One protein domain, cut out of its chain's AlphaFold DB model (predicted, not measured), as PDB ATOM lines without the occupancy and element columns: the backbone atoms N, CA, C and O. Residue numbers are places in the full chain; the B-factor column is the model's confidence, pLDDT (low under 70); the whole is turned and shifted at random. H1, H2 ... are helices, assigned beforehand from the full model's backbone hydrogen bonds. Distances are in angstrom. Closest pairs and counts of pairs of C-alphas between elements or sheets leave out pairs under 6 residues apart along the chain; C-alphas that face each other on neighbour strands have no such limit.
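What this domain is: This is residues 19 to 63 of the 64 residues of the protein "ABC transporter substrate-binding protein" of Pseudomonas syringae pv. syringae FF5 (UniProt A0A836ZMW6). This is an open bend of chain: the long helix H1 meets the shorter H2 at a corner, and the long unnamed stretch of residues 43 to 57 then folds back to the small helix H3, which lies across a gap from the first part of H1. Residues 19 to 27 of H1 and residues 55 to 63 stick out as two free arms. The printed part has 45 residues with three named helices, in the order H1, H2, H3, and no named strand; its class is all helix. It is only just loose, close to compact, with a radius of gyration of the C-alphas of 11.7 A, and it spans 30 by 21 by 16 A.

How they stand to each other: Begin with H1, residues 19 to 33, the longest helix. H2, residues 36 to 42, follows it after a tight link of 2 residues. The two only just touch, with 3 pairs of C-alphas within 8 A, and they touch only at the corner by their link, H1 with residues 28 to 32 alone. Look there for their closest C-alphas, those of Leu 31 and Leu 37, 5.1 A apart. Their lines are about perpendicular, at 77 degrees. H3, residues 58 to 62, is apart from H1 and also apart from H2. In H1, H2 and H3, every O i to N i+4 pair is within hydrogen-bond range.

Where its parts are: Find C-alpha 19 at (-59.889, -23.771, -38.901); from there H1 runs 21.3 A to C-alpha 33 at (-54.979, -17.687, -19.046). H2 runs 9.9 A from Glu 36 to Gln 42. H3 goes from Ala 58 to Cys 62, whose C-alpha is at (-50.907, -6.192, -39.553).

The domain as a whole: The two C-alphas farthest apart, those of Lys 43 and Asn 63, are 32.5 A from each other. The printed part has no cut. The link from H2 to H3 is long, 15 residues. The mean pLDDT of the printed part is 90.6, and residue 63 alone is under 70.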
ATOM      1  N   ALA A  19     -59.563 -22.816 -39.955       96.31
ATOM      2  CA  ALA A  19     -59.889 -23.771 -38.901       96.31
ATOM      3  C   ALA A  19     -58.677 -24.012 -37.991       96.31
ATOM      4  O   ALA A  19     -58.813 -24.022 -36.765       96.31
ATOM      5  N   PHE A  20     -57.484 -24.140 -38.579       96.00
ATOM      6  CA  PHE A  20     -56.239 -24.206 -37.821       96.00
ATOM      7  C   PHE A  20     -55.968 -22.909 -37.054       96.00
ATOM      8  O   PHE A  20     -55.625 -22.972 -35.875       96.00
ATOM      9  N   GLU A  21     -56.162 -21.745 -37.684       94.38
ATOM     10  CA  GLU A  21     -56.008 -20.451 -37.008       94.38
ATOM     11  C   GLU A  21     -56.895 -20.357 -35.762       94.38
ATOM     12  O   GLU A  21     -56.411 -20.026 -34.675       94.38
ATOM     13  N   GLN A  22     -58.178 -20.699 -35.896       94.69
ATOM     14  CA  GLN A  22     -59.113 -20.679 -34.780       94.69
ATOM     15  C   GLN A  22     -58.681 -21.645 -33.669       94.69
ATOM     16  O   GLN A  22     -58.546 -21.232 -32.515       94.69
ATOM     17  N   ALA A  23     -58.419 -22.912 -34.006       97.06
ATOM     18  CA  ALA A  23     -58.034 -23.922 -33.023       97.06
ATOM     19  C   ALA A  23     -56.726 -23.558 -32.300       97.06
ATOM     20  O   ALA A  23     -56.610 -23.739 -31.086       97.06
ATOM     21  N   PHE A  24     -55.749 -23.003 -33.023       95.62
ATOM     22  CA  PHE A  24     -54.498 -22.523 -32.448       95.62
ATOM     23  C   PHE A  24     -54.741 -21.374 -31.464       95.62
ATOM     24  O   PHE A  24     -54.271 -21.430 -30.325       95.62
ATOM     25  N   ASN A  25     -55.516 -20.364 -31.870       92.75
ATOM     26  CA  ASN A  25     -55.834 -19.210 -31.030       92.75
ATOM     27  C   ASN A  25     -56.588 -19.620 -29.755       92.75
ATOM     28  O   ASN A  25     -56.278 -19.117 -28.673       92.75
ATOM     29  N   GLU A  26     -57.513 -20.580 -29.843       95.81
ATOM     30  CA  GLU A  26     -58.230 -21.117 -28.680       95.81
ATOM     31  C   GLU A  26     -57.288 -21.778 -27.662       95.81
ATOM     32  O   GLU A  26     -57.421 -21.565 -26.455       95.81
ATOM     33  N   GLN A  27     -56.321 -22.579 -28.118       96.81
ATOM     34  CA  GLN A  27     -55.366 -23.229 -27.213       96.81
ATOM     35  C   GLN A  27     -54.333 -22.239 -26.666       96.81
ATOM     36  O   GLN A  27     -54.005 -22.284 -25.479       96.81
ATOM     37  N   LEU A  28     -53.872 -21.291 -27.487       93.94
ATOM     38  CA  LEU A  28     -52.980 -20.221 -27.043       93.94
ATOM     39  C   LEU A  28     -53.632 -19.364 -25.949       93.94
ATOM     40  O   LEU A  28     -52.976 -19.031 -24.961       93.94
ATOM     41  N   ALA A  29     -54.924 -19.047 -26.081       92.50
ATOM     42  CA  ALA A  29     -55.673 -18.323 -25.059       92.50
ATOM     43  C   ALA A  29     -55.698 -19.081 -23.721       92.50
ATOM     44  O   ALA A  29     -55.464 -18.481 -22.672       92.50
ATOM     45  N   LYS A  30     -55.885 -20.408 -23.743       95.50
ATOM     46  CA  LYS A  30     -55.837 -21.254 -22.534       95.50
ATOM     47  C   LYS A  30     -54.445 -21.274 -21.893       95.50
ATOM     48  O   LYS A  30     -54.332 -21.182 -20.670       95.50
ATOM     49  N   LEU A  31     -53.380 -21.350 -22.695       94.56
ATOM     50  CA  LEU A  31     -51.997 -21.296 -22.195       94.56
ATOM     51  C   LEU A  31     -51.664 -19.945 -21.553       94.56
ATOM     52  O   LEU A  31     -50.955 -19.897 -20.549       94.56
ATOM     53  N   ARG A  32     -52.190 -18.849 -22.109       91.69
ATOM     54  CA  ARG A  32     -52.055 -17.505 -21.532       91.69
ATOM     55  C   ARG A  32     -52.835 -17.379 -20.226       91.69
ATOM     56  O   ARG A  32     -52.258 -16.985 -19.223       91.69
ATOM     57  N   ALA A  33     -54.108 -17.779 -20.220       92.56
ATOM     58  CA  ALA A  33     -54.979 -17.687 -19.046       92.56
ATOM     59  C   ALA A  33     -54.487 -18.534 -17.859       92.56
ATOM     60  O   ALA A  33     -54.659 -18.145 -16.709       92.56
ATOM     61  N   SER A  34     -53.858 -19.680 -18.130       95.69
ATOM     62  CA  SER A  34     -53.266 -20.540 -17.094       95.69
ATOM     63  C   SER A  34     -51.879 -20.087 -16.618       95.69
ATOM     64  O   SER A  34     -51.370 -20.619 -15.633       95.69
ATOM     65  N   GLY A  35     -51.235 -19.146 -17.318       94.12
ATOM     66  CA  GLY A  35     -49.845 -18.752 -17.071       94.12
ATOM     67  C   GLY A  35     -48.798 -19.782 -17.519       94.12
ATOM     68  O   GLY A  35     -47.599 -19.532 -17.386       94.12
ATOM     69  N   GLU A  36     -49.208 -20.924 -18.081       96.31
ATOM     70  CA  GLU A  36     -48.289 -21.974 -18.547       96.31
ATOM     71  C   GLU A  36     -47.408 -21.509 -19.708       96.31
ATOM     72  O   GLU A  36     -46.243 -21.898 -19.793       96.31
ATOM     73  N   LEU A  37     -47.918 -20.614 -20.564       94.50
ATOM     74  CA  LEU A  37     -47.112 -20.046 -21.646       94.50
ATOM     75  C   LEU A  37     -45.852 -19.355 -21.106       94.50
ATOM     76  O   LEU A  37     -44.752 -19.611 -21.595       94.50
ATOM     77  N   LEU A  38     -45.999 -18.514 -20.078       94.44
ATOM     78  CA  LEU A  38     -44.869 -17.802 -19.486       94.44
ATOM     79  C   LEU A  38     -43.887 -18.780 -18.833       94.44
ATOM     80  O   LEU A  38     -42.687 -18.652 -19.043       94.44
ATOM     81  N   LYS A  39     -44.375 -19.807 -18.124       96.19
ATOM     82  CA  LYS A  39     -43.514 -20.840 -17.518       96.19
ATOM     83  C   LYS A  39     -42.669 -21.585 -18.555       96.19
ATOM     84  O   LYS A  39     -41.513 -21.912 -18.290       96.19
ATOM     85  N   ILE A  40     -43.230 -21.867 -19.734       94.81
ATOM     86  CA  ILE A  40     -42.491 -22.484 -20.847       94.81
ATOM     87  C   ILE A  40     -41.404 -21.529 -21.350       94.81
ATOM     88  O   ILE A  40     -40.253 -21.936 -21.500       94.81
ATOM     89  N   LEU A  41     -41.761 -20.268 -21.589       94.19
ATOM     90  CA  LEU A  41     -40.870 -19.273 -22.185       94.19
ATOM     91  C   LEU A  41     -39.756 -18.814 -21.229       94.19
ATOM     92  O   LEU A  41     -38.628 -18.600 -21.670       94.19
ATOM     93  N   GLN A  42     -40.014 -18.770 -19.920       95.56
ATOM     94  CA  GLN A  42     -39.019 -18.450 -18.888       95.56
ATOM     95  C   GLN A  42     -37.794 -19.372 -18.927       95.56
ATOM     96  O   GLN A  42     -36.689 -18.935 -18.615       95.56
ATOM     97  N   LYS A  43     -37.947 -20.625 -19.386       96.44
ATOM     98  CA  LYS A  43     -36.819 -21.558 -19.583       96.44
ATOM     99  C   LYS A  43     -35.787 -21.051 -20.594       96.44
ATOM    100  O   LYS A  43     -34.642 -21.488 -20.560       96.44
ATOM    101  N   TYR A  44     -36.197 -20.148 -21.478       94.69
ATOM    102  CA  TYR A  44     -35.370 -19.545 -22.517       94.69
ATOM    103  C   TYR A  44     -34.992 -18.090 -22.201       94.69
ATOM    104  O   TYR A  44     -34.436 -17.409 -23.055       94.69
ATOM    105  N   GLY A  45     -35.270 -17.614 -20.981       93.62
ATOM    106  CA  GLY A  45     -34.923 -16.263 -20.532       93.62
ATOM    107  C   GLY A  45     -35.975 -15.193 -20.827       93.62
ATOM    108  O   GLY A  45     -35.722 -14.026 -20.549       93.62
ATOM    109  N   TYR A  46     -37.147 -15.574 -21.347       91.38
ATOM    110  CA  TYR A  46     -38.237 -14.635 -21.600       91.38
ATOM    111  C   TYR A  46     -38.971 -14.225 -20.322       91.38
ATOM    112  O   TYR A  46     -39.112 -14.988 -19.362       91.38
ATOM    113  N   THR A  47     -39.502 -13.012 -20.357       91.56
ATOM    114  CA  THR A  47     -40.232 -12.347 -19.284       91.56
ATOM    115  C   THR A  47     -41.636 -11.957 -19.741       91.56
ATOM    116  O   THR A  47     -41.983 -12.031 -20.918       91.56
ATOM    117  N   GLU A  48     -42.470 -11.518 -18.801       88.56
ATOM    118  CA  GLU A  48     -43.835 -11.073 -19.095       88.56
ATOM    119  C   GLU A  48     -43.879  -9.877 -20.062       88.56
ATOM    120  O   GLU A  48     -44.772  -9.802 -20.898       88.56
ATOM    121  N   ASN A  49     -42.867  -9.002 -20.027       87.56
ATOM    122  CA  ASN A  49     -42.769  -7.825 -20.899       87.56
ATOM    123  C   ASN A  49     -42.636  -8.166 -22.392       87.56
ATOM    124  O   ASN A  49     -42.858  -7.304 -23.239       87.56
ATOM    125  N   GLU A  50     -42.248  -9.401 -22.715       87.31
ATOM    126  CA  GLU A  50     -42.076  -9.886 -24.090       87.31
ATOM    127  C   GLU A  50     -43.320 -10.635 -24.592       87.31
ATOM    128  O   GLU A  50     -43.402 -11.027 -25.762       87.31
ATOM    129  N   LEU A  51     -44.327 -10.811 -23.732       87.88
ATOM    130  CA  LEU A  51     -45.635 -11.293 -24.140       87.88
ATOM    131  C   LEU A  51     -46.456 -10.135 -24.697       87.88
ATOM    132  O   LEU A  51     -46.585  -9.077 -24.087       87.88
ATOM    133  N   ALA A  52     -47.079 -10.361 -25.853       85.38
ATOM    134  CA  ALA A  52     -48.096  -9.442 -26.342       85.38
ATOM    135  C   ALA A  52     -49.238  -9.346 -25.319       85.38
ATOM    136  O   ALA A  52     -49.668 -10.384 -24.799       85.38
ATOM    137  N   ASP A  53     -49.752  -8.136 -25.092       83.81
ATOM    138  CA  ASP A  53     -51.007  -7.932 -24.365       83.81
ATOM    139  C   ASP A  53     -52.103  -8.811 -25.009       83.81
ATOM    140  O   ASP A  53     -52.257  -8.772 -26.235       83.81
ATOM    141  N   PRO A  54     -52.851  -9.620 -24.233       81.12
ATOM    142  CA  PRO A  54     -53.920 -10.470 -24.759       81.12
ATOM    143  C   PRO A  54     -54.999  -9.727 -25.561       81.12
ATOM    144  O   PRO A  54     -55.667 -10.349 -26.384       81.12
ATOM    145  N   ALA A  55     -55.185  -8.422 -25.336       84.38
ATOM    146  CA  ALA A  55     -56.121  -7.589 -26.085       84.38
ATOM    147  C   ALA A  55     -55.607  -7.198 -27.485       84.38
ATOM    148  O   ALA A  55     -56.395  -6.750 -28.324       84.38
ATOM    149  N   ILE A  56     -54.305  -7.360 -27.753       85.56
ATOM    150  CA  ILE A  56     -53.712  -7.095 -29.064       85.56
ATOM    151  C   ILE A  56     -53.983  -8.279 -29.991       85.56
ATOM    152  O   ILE A  56     -53.559  -9.404 -29.741       85.56
ATOM    153  N   THR A  57     -54.609  -7.998 -31.131       84.81
ATOM    154  CA  THR A  57     -54.826  -8.984 -32.198       84.81
ATOM    155  C   THR A  57     -53.900  -8.744 -33.387       84.81
ATOM    156  O   THR A  57     -53.448  -7.623 -33.634       84.81
ATOM    157  N   ALA A  58     -53.651  -9.793 -34.176       84.94
ATOM    158  CA  ALA A  58     -52.897  -9.671 -35.424       84.94
ATOM    159  C   ALA A  58     -53.555  -8.670 -36.394       84.94
ATOM    160  O   ALA A  58     -52.858  -7.866 -37.004       84.94
ATOM    161  N   VAL A  59     -54.892  -8.635 -36.465       84.56
ATOM    162  CA  VAL A  59     -55.650  -7.691 -37.309       84.56
ATOM    163  C   VAL A  59     -55.336  -6.231 -36.964       84.56
ATOM    164  O   VAL A  59     -55.117  -5.424 -37.861       84.56
ATOM    165  N   GLN A  60     -55.241  -5.889 -35.675       83.25
ATOM    166  CA  GLN A  60     -54.904  -4.526 -35.234       83.25
ATOM    167  C   GLN A  60     -53.468  -4.106 -35.587       83.25
ATOM    168  O   GLN A  60     -53.172  -2.914 -35.612       83.25
ATOM    169  N   ARG A  61     -52.556  -5.065 -35.792       82.00
ATOM    170  CA  ARG A  61     -51.118  -4.808 -35.994       82.00
ATOM    171  C   ARG A  61     -50.660  -4.953 -37.438       82.00
ATOM    172  O   ARG A  61     -49.704  -4.294 -37.829       82.00
ATOM    173  N   CYS A  62     -51.305  -5.831 -38.197       79.88
ATOM    174  CA  CYS A  62     -50.907  -6.192 -39.553       79.88
ATOM    175  C   CYS A  62     -51.737  -5.493 -40.636       79.88
ATOM    176  O   CYS A  62     -51.433  -5.677 -41.814       79.88
ATOM    177  N   ASN A  63     -52.749  -4.699 -40.266       63.44
ATOM    178  CA  ASN A  63     -53.397  -3.806 -41.221       63.44
ATOM    179  C   ASN A  63     -52.489  -2.592 -41.507       63.44
ATOM    180  O   ASN A  63     -52.035  -1.961 -40.549       63.44
TER     181      ASN A  63